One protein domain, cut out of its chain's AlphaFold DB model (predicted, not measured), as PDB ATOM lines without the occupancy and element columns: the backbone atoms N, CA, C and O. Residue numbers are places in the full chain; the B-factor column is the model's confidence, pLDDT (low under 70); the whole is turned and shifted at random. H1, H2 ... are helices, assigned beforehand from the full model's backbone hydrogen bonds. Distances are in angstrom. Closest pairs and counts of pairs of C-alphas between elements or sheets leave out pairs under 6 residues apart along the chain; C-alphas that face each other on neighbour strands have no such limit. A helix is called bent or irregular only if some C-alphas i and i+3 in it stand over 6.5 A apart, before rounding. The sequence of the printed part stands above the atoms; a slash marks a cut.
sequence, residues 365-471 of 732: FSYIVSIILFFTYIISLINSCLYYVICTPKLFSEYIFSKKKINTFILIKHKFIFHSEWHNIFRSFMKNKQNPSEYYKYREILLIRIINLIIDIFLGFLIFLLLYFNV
ATOM      1  N   PHE A 365      -0.203  50.648   1.041       63.03
ATOM      2  CA  PHE A 365       1.134  51.169   1.331       63.03
ATOM      3  C   PHE A 365       1.830  50.409   2.472       63.03
ATOM      4  O   PHE A 365       3.018  50.116   2.357       63.03
ATOM      5  N   SER A 366       1.114  50.028   3.540       67.12
ATOM      6  CA  SER A 366       1.702  49.166   4.580       67.12
ATOM      7  C   SER A 366       2.111  47.793   4.042       67.12
ATOM      8  O   SER A 366       3.182  47.310   4.397       67.12
ATOM      9  N   TYR A 367       1.318  47.197   3.145       71.56
ATOM     10  CA  TYR A 367       1.622  45.882   2.576       71.56
ATOM     11  C   TYR A 367       2.874  45.921   1.682       71.56
ATOM     12  O   TYR A 367       3.785  45.115   1.859       71.56
ATOM     13  N   ILE A 368       2.982  46.929   0.807       76.00
ATOM     14  CA  ILE A 368       4.171  47.170  -0.034       76.00
ATOM     15  C   ILE A 368       5.434  47.357   0.825       76.00
ATOM     16  O   ILE A 368       6.477  46.777   0.531       76.00
ATOM     17  N   VAL A 369       5.355  48.129   1.913       77.12
ATOM     18  CA  VAL A 369       6.506  48.359   2.801       77.12
ATOM     19  C   VAL A 369       6.928  47.083   3.542       77.12
ATOM     20  O   VAL A 369       8.128  46.840   3.675       77.12
ATOM     21  N   SER A 370       5.982  46.239   3.966       74.38
ATOM     22  CA  SER A 370       6.285  44.924   4.552       74.38
ATOM     23  C   SER A 370       6.944  43.973   3.546       74.38
ATOM     24  O   SER A 370       7.913  43.301   3.896       74.38
ATOM     25  N   ILE A 371       6.494  43.970   2.286       80.81
ATOM     26  CA  ILE A 371       7.124  43.205   1.197       80.81
ATOM     27  C   ILE A 371       8.577  43.660   0.978       80.81
ATOM     28  O   ILE A 371       9.482  42.828   0.903       80.81
ATOM     29  N   ILE A 372       8.841  44.971   0.947       81.69
ATOM     30  CA  ILE A 372      10.207  45.505   0.799       81.69
ATOM     31  C   ILE A 372      11.081  45.146   2.017       81.69
ATOM     32  O   ILE A 372      12.247  44.785   1.855       81.69
ATOM     33  N   LEU A 373      10.538  45.187   3.241       80.25
ATOM     34  CA  LEU A 373      11.245  44.735   4.450       80.25
ATOM     35  C   LEU A 373      11.629  43.247   4.383       80.25
ATOM     36  O   LEU A 373      12.735  42.895   4.789       80.25
ATOM     37  N   PHE A 374      10.754  42.397   3.840       82.06
ATOM     38  CA  PHE A 374      11.005  40.966   3.654       82.06
ATOM     39  C   PHE A 374      12.090  40.703   2.598       82.06
ATOM     40  O   PHE A 374      13.066  40.009   2.880       82.06
ATOM     41  N   PHE A 375      12.001  41.327   1.418       81.56
ATOM     42  CA  PHE A 375      13.033  41.174   0.385       81.56
ATOM     43  C   PHE A 375      14.389  41.752   0.811       81.56
ATOM     44  O   PHE A 375      15.411  41.100   0.613       81.56
ATOM     45  N   THR A 376      14.429  42.924   1.461       82.69
ATOM     46  CA  THR A 376      15.696  43.462   2.001       82.69
ATOM     47  C   THR A 376      16.288  42.569   3.090       82.69
ATOM     48  O   THR A 376      17.508  42.461   3.162       82.69
ATOM     49  N   TYR A 377      15.462  41.892   3.898       84.31
ATOM     50  CA  TYR A 377      15.931  40.901   4.869       84.31
ATOM     51  C   TYR A 377      16.544  39.669   4.188       84.31
ATOM     52  O   TYR A 377      17.656  39.283   4.537       84.31
ATOM     53  N   ILE A 378      15.884  39.093   3.176       82.00
ATOM     54  CA  ILE A 378      16.416  37.947   2.418       82.00
ATOM     55  C   ILE A 378      17.731  38.311   1.716       82.00
ATOM     56  O   ILE A 378      18.717  37.587   1.844       82.00
ATOM     57  N   ILE A 379      17.784  39.459   1.035       83.38
ATOM     58  CA  ILE A 379      19.004  39.959   0.382       83.38
ATOM     59  C   ILE A 379      20.118  40.161   1.420       83.38
ATOM     60  O   ILE A 379      21.251  39.736   1.195       83.38
ATOM     61  N   SER A 380      19.798  40.746   2.578       84.38
ATOM     62  CA  SER A 380      20.734  40.924   3.692       84.38
ATOM     63  C   SER A 380      21.267  39.592   4.227       84.38
ATOM     64  O   SER A 380      22.462  39.484   4.504       84.38
ATOM     65  N   LEU A 381      20.405  38.582   4.370       82.94
ATOM     66  CA  LEU A 381      20.760  37.253   4.866       82.94
ATOM     67  C   LEU A 381      21.690  36.534   3.880       82.94
ATOM     68  O   LEU A 381      22.779  36.119   4.262       82.94
ATOM     69  N   ILE A 382      21.305  36.469   2.600       83.12
ATOM     70  CA  ILE A 382      22.086  35.816   1.537       83.12
ATOM     71  C   ILE A 382      23.475  36.456   1.416       83.12
ATOM     72  O   ILE A 382      24.475  35.743   1.441       83.12
ATOM     73  N   ASN A 383      23.562  37.790   1.358       84.25
ATOM     74  CA  ASN A 383      24.853  38.482   1.269       84.25
ATOM     75  C   ASN A 383      25.707  38.302   2.534       84.25
ATOM     76  O   ASN A 383      26.929  38.216   2.427       84.25
ATOM     77  N   SER A 384      25.095  38.176   3.718       80.94
ATOM     78  CA  SER A 384      25.827  37.843   4.950       80.94
ATOM     79  C   SER A 384      26.400  36.426   4.893       80.94
ATOM     80  O   SER A 384      27.580  36.236   5.176       80.94
ATOM     81  N   CYS A 385      25.606  35.435   4.471       81.00
ATOM     82  CA  CYS A 385      26.071  34.058   4.303       81.00
ATOM     83  C   CYS A 385      27.200  33.963   3.267       81.00
ATOM     84  O   CYS A 385      28.232  33.362   3.551       81.00
ATOM     85  N   LEU A 386      27.056  34.610   2.104       80.38
ATOM     86  CA  LEU A 386      28.093  34.649   1.068       80.38
ATOM     87  C   LEU A 386      29.370  35.362   1.543       80.38
ATOM     88  O   LEU A 386      30.473  34.894   1.263       80.38
ATOM     89  N   TYR A 387      29.243  36.450   2.310       79.81
ATOM     90  CA  TYR A 387      30.383  37.112   2.944       79.81
ATOM     91  C   TYR A 387      31.124  36.175   3.909       79.81
ATOM     92  O   TYR A 387      32.349  36.066   3.833       79.81
ATOM     93  N   TYR A 388      30.399  35.457   4.775       75.69
ATOM     94  CA  TYR A 388      31.012  34.479   5.673       75.69
ATOM     95  C   TYR A 388      31.653  33.317   4.909       75.69
ATOM     96  O   TYR A 388      32.778  32.966   5.238       75.69
ATOM     97  N   VAL A 389      31.030  32.786   3.850       76.56
ATOM     98  CA  VAL A 389      31.611  31.725   2.998       76.56
ATOM     99  C   VAL A 389      32.904  32.169   2.297       76.56
ATOM    100  O   VAL A 389      33.817  31.363   2.142       76.56
ATOM    101  N   ILE A 390      33.039  33.448   1.930       69.38
ATOM    102  CA  ILE A 390      34.304  34.002   1.409       69.38
ATOM    103  C   ILE A 390      35.364  34.172   2.516       69.38
ATOM    104  O   ILE A 390      36.561  34.123   2.232       69.38
ATOM    105  N   CYS A 391      34.954  34.350   3.777       65.44
ATOM    106  CA  CYS A 391      35.859  34.598   4.906       65.44
ATOM    107  C   CYS A 391      36.231  33.348   5.730       65.44
ATOM    108  O   CYS A 391      37.247  33.374   6.421       65.44
ATOM    109  N   THR A 392      35.448  32.264   5.691       61.25
ATOM    110  CA  THR A 392      35.739  31.010   6.410       61.25
ATOM    111  C   THR A 392      37.004  30.273   5.944       61.25
ATOM    112  O   THR A 392      37.704  29.753   6.819       61.25
ATOM    113  N   PRO A 393      37.381  30.212   4.646       58.59
ATOM    114  CA  PRO A 393      38.648  29.609   4.245       58.59
ATOM    115  C   PRO A 393      39.832  30.516   4.619       58.59
ATOM    116  O   PRO A 393      40.286  31.333   3.815       58.59
ATOM    117  N   LYS A 394      40.385  30.331   5.830       50.50
ATOM    118  CA  LYS A 394      41.567  31.069   6.329       50.50
ATOM    119  C   LYS A 394      42.700  31.138   5.292       50.50
ATOM    120  O   LYS A 394      43.206  32.227   5.025       50.50
ATOM    121  N   LEU A 395      42.988  30.013   4.627       48.00
ATOM    122  CA  LEU A 395      43.967  29.882   3.535       48.00
ATOM    123  C   LEU A 395      43.754  30.887   2.386       48.00
ATOM    124  O   LEU A 395      44.715  31.479   1.897       48.00
ATOM    125  N   PHE A 396      42.506  31.123   1.968       47.50
ATOM    126  CA  PHE A 396      42.189  32.130   0.948       47.50
ATOM    127  C   PHE A 396      42.321  33.548   1.517       47.50
ATOM    128  O   PHE A 396      42.857  34.433   0.844       47.50
ATOM    129  N   SER A 397      41.868  33.767   2.757       50.16
ATOM    130  CA  SER A 397      41.887  35.093   3.385       50.16
ATOM    131  C   SER A 397      43.307  35.663   3.526       50.16
ATOM    132  O   SER A 397      43.556  36.800   3.122       50.16
ATOM    133  N   GLU A 398      44.268  34.866   4.001       53.03
ATOM    134  CA  GLU A 398      45.630  35.343   4.262       53.03
ATOM    135  C   GLU A 398      46.514  35.353   3.009       53.03
ATOM    136  O   GLU A 398      47.384  36.214   2.897       53.03
ATOM    137  N   TYR A 399      46.286  34.476   2.024       47.28
ATOM    138  CA  TYR A 399      47.129  34.456   0.821       47.28
ATOM    139  C   TYR A 399      46.677  35.444  -0.269       47.28
ATOM    140  O   TYR A 399      47.516  36.112  -0.881       47.28
ATOM    141  N   ILE A 400      45.365  35.564  -0.515       48.53
ATOM    142  CA  ILE A 400      44.823  36.338  -1.647       48.53
ATOM    143  C   ILE A 400      44.517  37.787  -1.249       48.53
ATOM    144  O   ILE A 400      44.925  38.712  -1.959       48.53
ATOM    145  N   PHE A 401      43.848  38.008  -0.109       46.31
ATOM    146  CA  PHE A 401      43.450  39.360   0.304       46.31
ATOM    147  C   PHE A 401      44.607  40.157   0.921       46.31
ATOM    148  O   PHE A 401      44.736  41.339   0.609       46.31
ATOM    149  N   SER A 402      45.497  39.526   1.704       45.12
ATOM    150  CA  SER A 402      46.689  40.193   2.270       45.12
ATOM    151  C   SER A 402      47.558  40.849   1.189       45.12
ATOM    152  O   SER A 402      47.938  42.013   1.292       45.12
ATOM    153  N   LYS A 403      47.793  40.134   0.080       51.88
ATOM    154  CA  LYS A 403      48.609  40.614  -1.048       51.88
ATOM    155  C   LYS A 403      47.818  41.439  -2.080       51.88
ATOM    156  O   LYS A 403      48.368  41.746  -3.135       51.88
ATOM    157  N   LYS A 404      46.544  41.769  -1.801       56.00
ATOM    158  CA  LYS A 404      45.616  42.568  -2.636       56.00
ATOM    159  C   LYS A 404      45.601  42.192  -4.137       56.00
ATOM    160  O   LYS A 404      45.400  43.054  -4.988       56.00
ATOM    161  N   LYS A 405      45.855  40.921  -4.488       63.94
ATOM    162  CA  LYS A 405      46.242  40.541  -5.865       63.94
ATOM    163  C   LYS A 405      45.106  40.517  -6.888       63.94
ATOM    164  O   LYS A 405      45.380  40.738  -8.067       63.94
ATOM    165  N   ILE A 406      43.880  40.222  -6.457       77.00
ATOM    166  CA  ILE A 406      42.733  39.989  -7.343       77.00
ATOM    167  C   ILE A 406      41.629  40.995  -6.984       77.00
ATOM    168  O   ILE A 406      41.027  40.900  -5.913       77.00
ATOM    169  N   ASN A 407      41.406  41.994  -7.842       82.31
ATOM    170  CA  ASN A 407      40.459  43.089  -7.611       82.31
ATOM    171  C   ASN A 407      39.011  42.590  -7.551       82.31
ATOM    172  O   ASN A 407      38.256  43.022  -6.683       82.31
ATOM    173  N   THR A 408      38.629  41.653  -8.420       83.88
ATOM    174  CA  THR A 408      37.265  41.101  -8.497       83.88
ATOM    175  C   THR A 408      36.787  40.524  -7.164       83.88
ATOM    176  O   THR A 408      35.727  40.916  -6.682       83.88
ATOM    177  N   PHE A 409      37.578  39.677  -6.496       80.12
ATOM    178  CA  PHE A 409      37.221  39.145  -5.171       80.12
ATOM    179  C   PHE A 409      37.154  40.223  -4.078       80.12
ATOM    180  O   PHE A 409      36.322  40.126  -3.173       80.12
ATOM    181  N   ILE A 410      37.974  41.275  -4.168       79.81
ATOM    182  CA  ILE A 410      37.920  42.421  -3.245       79.81
ATOM    183  C   ILE A 410      36.623  43.214  -3.462       79.81
ATOM    184  O   ILE A 410      35.940  43.541  -2.489       79.81
ATOM    185  N   LEU A 411      36.230  43.463  -4.716       83.31
ATOM    186  CA  LEU A 411      34.965  44.116  -5.050       83.31
ATOM    187  C   LEU A 411      33.756  43.266  -4.632       83.31
ATOM    188  O   LEU A 411      32.816  43.813  -4.062       83.31
ATOM    189  N   ILE A 412      33.785  41.945  -4.847       82.69
ATOM    190  CA  ILE A 412      32.734  41.016  -4.396       82.69
ATOM    191  C   ILE A 412      32.591  41.080  -2.867       82.69
ATOM    192  O   ILE A 412      31.488  41.313  -2.372       82.69
ATOM    193  N   LYS A 413      33.703  40.975  -2.116       80.75
ATOM    194  CA  LYS A 413      33.713  41.134  -0.648       80.75
ATOM    195  C   LYS A 413      33.085  42.474  -0.238       80.75
ATOM    196  O   LYS A 413      32.232  42.503   0.647       80.75
ATOM    197  N   HIS A 414      33.475  43.578  -0.883       76.38
ATOM    198  CA  HIS A 414      32.918  44.903  -0.599       76.38
ATOM    199  C   HIS A 414      31.421  45.000  -0.921       76.38
ATOM    200  O   HIS A 414      30.667  45.481  -0.077       76.38
ATOM    201  N   LYS A 415      30.968  44.531  -2.092       82.19
ATOM    202  CA  LYS A 415      29.545  44.544  -2.466       82.19
ATOM    203  C   LYS A 415      28.717  43.713  -1.474       82.19
ATOM    204  O   LYS A 415      27.712  44.220  -0.990       82.19
ATOM    205  N   PHE A 416      29.163  42.523  -1.061       80.88
ATOM    206  CA  PHE A 416      28.444  41.715  -0.062       80.88
ATOM    207  C   PHE A 416      28.332  42.396   1.316       80.88
ATOM    208  O   PHE A 416      27.248  42.380   1.900       80.88
ATOM    209  N   ILE A 417      29.385  43.073   1.806       78.12
ATOM    210  CA  ILE A 417      29.293  43.909   3.023       78.12
ATOM    211  C   ILE A 417      28.294  45.057   2.812       78.12
ATOM    212  O   ILE A 417      27.401  45.266   3.630       78.12
ATOM    213  N   PHE A 418      28.400  45.795   1.702       77.62
ATOM    214  CA  PHE A 418      27.492  46.911   1.441       77.62
ATOM    215  C   PHE A 418      26.037  46.469   1.285       77.62
ATOM    216  O   PHE A 418      25.158  47.264   1.615       77.62
ATOM    217  N   HIS A 419      25.774  45.242   0.817       81.94
ATOM    218  CA  HIS A 419      24.439  44.661   0.663       81.94
ATOM    219  C   HIS A 419      23.837  44.118   1.970       81.94
ATOM    220  O   HIS A 419      22.628  44.260   2.164       81.94
ATOM    221  N   SER A 420      24.633  43.573   2.899       81.31
ATOM    222  CA  SER A 420      24.115  43.115   4.203       81.31
ATOM    223  C   SER A 420      23.616  44.261   5.096       81.31
ATOM    224  O   SER A 420      22.703  44.088   5.896       81.31
ATOM    225  N   GLU A 421      24.124  45.481   4.920       80.69
ATOM    226  CA  GLU A 421      23.674  46.639   5.704       80.69
ATOM    227  C   GLU A 421      22.289  47.197   5.307       80.69
ATOM    228  O   GLU A 421      21.690  47.949   6.085       80.69
ATOM    229  N   TRP A 422      21.741  46.852   4.129       80.62
ATOM    230  CA  TRP A 422      20.522  47.496   3.596       80.62
ATOM    231  C   TRP A 422      19.310  47.316   4.502       80.62
ATOM    232  O   TRP A 422      18.564  48.273   4.722       80.62
ATOM    233  N   HIS A 423      19.124  46.120   5.064       82.00
ATOM    234  CA  HIS A 423      18.002  45.860   5.961       82.00
ATOM    235  C   HIS A 423      18.082  46.717   7.235       82.00
ATOM    236  O   HIS A 423      17.071  47.263   7.675       82.00
ATOM    237  N   ASN A 424      19.281  46.908   7.792       79.69
ATOM    238  CA  ASN A 424      19.491  47.719   8.995       79.69
ATOM    239  C   ASN A 424      19.256  49.214   8.729       79.69
ATOM    240  O   ASN A 424      18.617  49.890   9.539       79.69
ATOM    241  N   ILE A 425      19.696  49.721   7.574       79.19
ATOM    242  CA  ILE A 425      19.441  51.106   7.146       79.19
ATOM    243  C   ILE A 425      17.936  51.319   6.911       79.19
ATOM    244  O   ILE A 425      17.359  52.263   7.453       79.19
ATOM    245  N   PHE A 426      17.268  50.417   6.183       80.31
ATOM    246  CA  PHE A 426      15.836  50.536   5.884       80.31
ATOM    247  C   PHE A 426      14.957  50.383   7.137       80.31
ATOM    248  O   PHE A 426      14.005  51.144   7.324       80.31
ATOM    249  N   ARG A 427      15.320  49.477   8.058       77.69
ATOM    250  CA  ARG A 427      14.699  49.343   9.387       77.69
ATOM    251  C   ARG A 427      14.858  50.622  10.217       77.69
ATOM    252  O   ARG A 427      13.890  51.046  10.843       77.69
ATOM    253  N   SER A 428      16.031  51.261  10.195       76.44
ATOM    254  CA  SER A 428      16.285  52.513  10.934       76.44
ATOM    255  C   SER A 428      15.483  53.687  10.366       76.44
ATOM    256  O   SER A 428      14.788  54.377  11.110       76.44
ATOM    257  N   PHE A 429      15.467  53.844   9.038       76.69
ATOM    258  CA  PHE A 429      14.598  54.792   8.326       76.69
ATOM    259  C   PHE A 429      13.110  54.601   8.677       76.69
ATOM    260  O   PHE A 429      12.386  55.569   8.914       76.69
ATOM    261  N   MET A 430      12.649  53.348   8.754       76.50
ATOM    262  CA  MET A 430      11.268  53.013   9.102       76.50
ATOM    263  C   MET A 430      10.923  53.262  10.576       76.50
ATOM    264  O   MET A 430       9.821  53.742  10.853       76.50
ATOM    265  N   LYS A 431      11.840  52.960  11.505       74.62
ATOM    266  CA  LYS A 431      11.666  53.182  12.949       74.62
ATOM    267  C   LYS A 431      11.633  54.674  13.284       74.62
ATOM    268  O   LYS A 431      10.752  55.121  14.014       74.62
ATOM    269  N   ASN A 432      12.542  55.458  12.712       68.56
ATOM    270  CA  ASN A 432      12.797  56.824  13.166       68.56
ATOM    271  C   ASN A 432      11.878  57.871  12.501       68.56
ATOM    272  O   ASN A 432      12.164  59.059  12.553       68.56
ATOM    273  N   LYS A 433      10.724  57.470  11.941       64.88
ATOM    274  CA  LYS A 433       9.708  58.374  11.352       64.88
ATOM    275  C   LYS A 433       9.179  59.464  12.295       64.88
ATOM    276  O   LYS A 433       8.594  60.432  11.821       64.88
ATOM    277  N   GLN A 434       9.347  59.295  13.607       54.84
ATOM    278  CA  GLN A 434       8.995  60.293  14.623       54.84
ATOM    279  C   GLN A 434      10.124  61.317  14.868       54.84
ATOM    280  O   GLN A 434       9.837  62.437  15.283       54.84
ATOM    281  N   ASN A 435      11.377  60.971  14.546       56.78
ATOM    282  CA  ASN A 435      12.568  61.806  14.709       56.78
ATOM    283  C   ASN A 435      12.987  62.380  13.340       56.78
ATOM    284  O   ASN A 435      13.681  61.699  12.578       56.78
ATOM    285  N   PRO A 436      12.604  63.622  12.983       59.38
ATOM    286  CA  PRO A 436      12.802  64.130  11.623       59.38
ATOM    287  C   PRO A 436      14.285  64.229  11.225       59.38
ATOM    288  O   PRO A 436      14.622  63.992  10.068       59.38
ATOM    289  N   SER A 437      15.182  64.512  12.175       60.47
ATOM    290  CA  SER A 437      16.637  64.579  11.969       60.47
ATOM    291  C   SER A 437      17.231  63.261  11.465       60.47
ATOM    292  O   SER A 437      17.948  63.234  10.462       60.47
ATOM    293  N   GLU A 438      16.913  62.162  12.144       64.88
ATOM    294  CA  GLU A 438      17.403  60.822  11.823       64.88
ATOM    295  C   GLU A 438      16.686  60.230  10.607       64.88
ATOM    296  O   GLU A 438      17.315  59.570   9.780       64.88
ATOM    297  N   TYR A 439      15.386  60.507  10.459       69.19
ATOM    298  CA  TYR A 439      14.611  60.114   9.286       69.19
ATOM    299  C   TYR A 439      15.245  60.640   7.992       69.19
ATOM    300  O   TYR A 439      15.456  59.866   7.056       69.19
ATOM    301  N   TYR A 440      15.606  61.930   7.944       68.69
ATOM    302  CA  TYR A 440      16.296  62.489   6.781       68.69
ATOM    303  C   TYR A 440      17.710  61.913   6.614       68.69
ATOM    304  O   TYR A 440      18.044  61.512   5.501       68.69
ATOM    305  N   LYS A 441      18.496  61.752   7.692       72.88
ATOM    306  CA  LYS A 441      19.823  61.101   7.645       72.88
ATOM    307  C   LYS A 441      19.789  59.737   6.947       72.88
ATOM    308  O   LYS A 441      20.502  59.532   5.965       72.88
ATOM    309  N   TYR A 442      18.950  58.812   7.419       76.50
ATOM    310  CA  TYR A 442      18.873  57.469   6.831       76.50
ATOM    311  C   TYR A 442      18.275  57.477   5.417       76.50
ATOM    312  O   TYR A 442      18.649  56.634   4.602       76.50
ATOM    313  N   ARG A 443      17.401  58.445   5.096       80.56
ATOM    314  CA  ARG A 443      16.872  58.635   3.739       80.56
ATOM    315  C   ARG A 443      17.968  59.026   2.747       80.56
ATOM    316  O   ARG A 443      18.074  58.376   1.711       80.56
ATOM    317  N   GLU A 444      18.784  60.042   3.045       79.81
ATOM    318  CA  GLU A 444      19.839  60.472   2.114       79.81
ATOM    319  C   GLU A 444      20.896  59.368   1.926       79.81
ATOM    320  O   GLU A 444      21.289  59.095   0.795       79.81
ATOM    321  N   ILE A 445      21.297  58.671   3.001       80.25
ATOM    322  CA  ILE A 445      22.236  57.531   2.940       80.25
ATOM    323  C   ILE A 445      21.717  56.426   2.003       80.25
ATOM    324  O   ILE A 445      22.460  55.911   1.165       80.25
ATOM    325  N   LEU A 446      20.435  56.073   2.119       83.00
ATOM    326  CA  LEU A 446      19.804  55.053   1.285       83.00
ATOM    327  C   LEU A 446      19.666  55.507  -0.179       83.00
ATOM    328  O   LEU A 446      19.889  54.707  -1.086       83.00
ATOM    329  N   LEU A 447      19.374  56.788  -0.423       84.00
ATOM    330  CA  LEU A 447      19.330  57.357  -1.774       84.00
ATOM    331  C   LEU A 447      20.716  57.400  -2.433       84.00
ATOM    332  O   LEU A 447      20.820  57.045  -3.604       84.00
ATOM    333  N   ILE A 448      21.784  57.729  -1.694       83.94
ATOM    334  CA  ILE A 448      23.170  57.631  -2.188       83.94
ATOM    335  C   ILE A 448      23.469  56.195  -2.651       83.94
ATOM    336  O   ILE A 448      23.904  56.001  -3.784       83.94
ATOM    337  N   ARG A 449      23.175  55.182  -1.820       84.62
ATOM    338  CA  ARG A 449      23.434  53.771  -2.170       84.62
ATOM    339  C   ARG A 449      22.605  53.278  -3.363       84.62
ATOM    340  O   ARG A 449      23.149  52.576  -4.211       84.62
ATOM    341  N   ILE A 450      21.327  53.659  -3.465       85.50
ATOM    342  CA  ILE A 450      20.466  53.300  -4.608       85.50
ATOM    343  C   ILE A 450      20.959  53.945  -5.907       85.50
ATOM    344  O   ILE A 450      21.117  53.249  -6.906       85.50
ATOM    345  N   ILE A 451      21.215  55.255  -5.906       87.69
ATOM    346  CA  ILE A 451      21.593  55.994  -7.120       87.69
ATOM    347  C   ILE A 451      22.943  55.498  -7.653       87.69
ATOM    348  O   ILE A 451      23.069  55.262  -8.853       87.69
ATOM    349  N   ASN A 452      23.920  55.258  -6.773       88.19
ATOM    350  CA  ASN A 452      25.206  54.674  -7.153       88.19
ATOM    351  C   ASN A 452      25.053  53.296  -7.810       88.19
ATOM    352  O   ASN A 452      25.659  53.047  -8.847       88.19
ATOM    353  N   LEU A 453      24.229  52.415  -7.232       87.44
ATOM    354  CA  LEU A 453      23.982  51.077  -7.769       87.44
ATOM    355  C   LEU A 453      23.295  51.124  -9.141       87.44
ATOM    356  O   LEU A 453      23.682  50.389 -10.045       87.44
ATOM    357  N   ILE A 454      22.312  52.012  -9.315       89.94
ATOM    358  CA  ILE A 454      21.633  52.212 -10.603       89.94
ATOM    359  C   ILE A 454      22.627  52.698 -11.665       89.94
ATOM    360  O   ILE A 454      22.587  52.210 -12.789       89.94
ATOM    361  N   ILE A 455      23.538  53.612 -11.319       90.38
ATOM    362  CA  ILE A 455      24.534  54.157 -12.255       90.38
ATOM    363  C   ILE A 455      25.618  53.128 -12.596       90.38
ATOM    364  O   ILE A 455      25.979  53.010 -13.763       90.38
ATOM    365  N   ASP A 456      26.090  52.344 -11.624       91.75
ATOM    366  CA  ASP A 456      27.033  51.237 -11.845       91.75
ATOM    367  C   ASP A 456      26.457  50.200 -12.824       91.75
ATOM    368  O   ASP A 456      27.125  49.824 -13.789       91.75
ATOM    369  N   ILE A 457      25.192  49.798 -12.637       91.25
ATOM    370  CA  ILE A 457      24.489  48.865 -13.533       91.25
ATOM    371  C   ILE A 457      24.194  49.506 -14.895       91.25
ATOM    372  O   ILE A 457      24.456  48.881 -15.918       91.25
ATOM    373  N   PHE A 458      23.697  50.745 -14.943       92.44
ATOM    374  CA  PHE A 458      23.382  51.439 -16.198       92.44
ATOM    375  C   PHE A 458      24.624  51.639 -17.073       92.44
ATOM    376  O   PHE A 458      24.580  51.381 -18.274       92.44
ATOM    377  N   LEU A 459      25.748  52.047 -16.478       92.69
ATOM    378  CA  LEU A 459      27.011  52.230 -17.190       92.69
ATOM    379  C   LEU A 459      27.630  50.883 -17.604       92.69
ATOM    380  O   LEU A 459      28.213  50.787 -18.681       92.69
ATOM    381  N   GLY A 460      27.434  49.828 -16.805       93.19
ATOM    382  CA  GLY A 460      27.776  48.456 -17.188       93.19
ATOM    383  C   GLY A 460      26.969  47.968 -18.395       93.19
ATOM    384  O   GLY A 460      27.545  47.501 -19.371       93.19
ATOM    385  N   PHE A 461      25.650  48.165 -18.385       92.50
ATOM    386  CA  PHE A 461      24.762  47.819 -19.498       92.50
ATOM    387  C   PHE A 461      25.032  48.655 -20.761       92.50
ATOM    388  O   PHE A 461      25.009  48.122 -21.867       92.50
ATOM    389  N   LEU A 462      25.359  49.943 -20.618       92.44
ATOM    390  CA  LEU A 462      25.791  50.788 -21.734       92.44
ATOM    391  C   LEU A 462      27.057  50.223 -22.398       92.44
ATOM    392  O   LEU A 462      27.115  50.114 -23.623       92.44
ATOM    393  N   ILE A 463      28.043  49.810 -21.595       91.69
ATOM    394  CA  ILE A 463      29.255  49.145 -22.088       91.69
ATOM    395  C   ILE A 463      28.911  47.798 -22.732       91.69
ATOM    396  O   ILE A 463      29.398  47.531 -23.825       91.69
ATOM    397  N   PHE A 464      28.020  46.998 -22.139       91.88
ATOM    398  CA  PHE A 464      27.550  45.754 -22.755       91.88
ATOM    399  C   PHE A 464      26.990  45.981 -24.167       91.88
ATOM    400  O   PHE A 464      27.359  45.255 -25.085       91.88
ATOM    401  N   LEU A 465      26.167  47.016 -24.375       89.81
ATOM    402  CA  LEU A 465      25.645  47.362 -25.702       89.81
ATOM    403  C   LEU A 465      26.746  47.827 -26.671       89.81
ATOM    404  O   LEU A 465      26.763  47.392 -27.821       89.81
ATOM    405  N   LEU A 466      27.686  48.667 -26.221       89.62
ATOM    406  CA  LEU A 466      28.836  49.116 -27.026       89.62
ATOM    407  C   LEU A 466      29.735  47.951 -27.478       89.62
ATOM    408  O   LEU A 466      30.284  47.996 -28.581       89.62
ATOM    409  N   LEU A 467      29.863  46.911 -26.649       87.81
ATOM    410  CA  LEU A 467      30.562  45.668 -26.979       87.81
ATOM    411  C   LEU A 467      29.729  44.781 -27.919       87.81
ATOM    412  O   LEU A 467      30.234  44.334 -28.944       87.81
ATOM    413  N   TYR A 468      28.449  44.559 -27.608       87.50
ATOM    414  CA  TYR A 468      27.547  43.686 -28.371       87.50
ATOM    415  C   TYR A 468      27.328  44.170 -29.814       87.50
ATOM    416  O   TYR A 468      27.344  43.370 -30.747       87.50
ATOM    417  N   PHE A 469      27.199  45.484 -30.019       86.56
ATOM    418  CA  PHE A 469      27.122  46.090 -31.354       86.56
ATOM    419  C   PHE A 469      28.497  46.289 -32.026       86.56
ATOM    420  O   PHE A 469      28.577  46.954 -33.055       86.56
ATOM    421  N   ASN A 470      29.584  45.735 -31.466       80.56
ATOM    422  CA  ASN A 470      30.966  45.830 -31.964       80.56
ATOM    423  C   ASN A 470      31.517  47.260 -32.166       80.56
ATOM    424  O   ASN A 470      32.571  47.431 -32.780       80.56
ATOM    425  N   VAL A 471      30.866  48.286 -31.604       84.00
ATOM    426  CA  VAL A 471      31.353  49.680 -31.614       84.00
ATOM    427  C   VAL A 471      32.671  49.792 -30.842       84.00
ATOM    428  O   VAL A 471      33.573  50.527 -31.236       84.00
TER     429      VAL A 471
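This is residues 365 to 471 of the 732 residues of a protein of Plasmodium reichenowi (UniProt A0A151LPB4). The longest helix, H5, and H4 make a V that opens into a long free arm: the early part of H5 packs on H4, and most of the rest of H5 sticks out, with residues 450 to 462 and 464 to 470 standing free. H4 follows H3 end to end, and H1 crosses this H3-H4 run near its joint, while the small helix H2 makes the turn from H1 to H3 at the far end. The printed part has 107 residues with five named helices, in the order H1 H2 H3 H4 H5, and no named strand: the class is all helix. The whole is loose, with a radius of gyration of the C-alphas of 17.7 A, and spans 47 by 43 by 25 A.

H5 holds residues 436 to 468 and is 47.3 A long, from C-alpha 436 at (12.802, 64.130, 11.623) to C-alpha 468 at (27.547, 43.686, -28.371). H4, residues 422 to 434, is 20.5 A long; it is irregular, with C-alphas 431 and 434 7.8 A apart. H3, residues 407 to 420, is 20.2 A long. H1, residues 365 to 391, is 38.6 A long and begins with C-alpha 365 at (1.134, 51.169, 1.331). H2 holds residues 394 to 401.

H4 and H5 form a helical hairpin, opposite ways at a shallow tilt of 34 degrees, only just short of steep. H5 touches H4 with residues 438 to 446 alone; the closest C-alphas, of Phe 429 and Tyr 442, are 5.3 A apart. H4 touches H1 with residues 422 to 427 alone, the closest C-alphas being Thr 376 and His 423 at 5.2 A; the tilt is only just steep, 37 degrees, opposite ways. H1 touches H3 with residues 379 to 390 alone, opposite ways at a steep tilt of 39 degrees; the closest C-alphas, of Ser 380 and Ser 420, are 4.1 A apart. H3 and H4 meet only through their link. H2 is close to but not clearly touching H3, the closest C-alphas being Phe 401 and Ile 410 at 7.2 A. H5 is apart from H1, H2 and H3. In H1, H2, H3 and H5 every O i to N i+4 pair is within hydrogen-bond range; in H4, 7 of 9 are.

The two C-alphas farthest apart, of Gln 434 and Asn 470, are 53.5 A apart. The printed part has no cut, and its four links are tight. The mean pLDDT of the printed part is 76.4; residues 365 to 366, 390 to 405 and 432 to 440 are under 70.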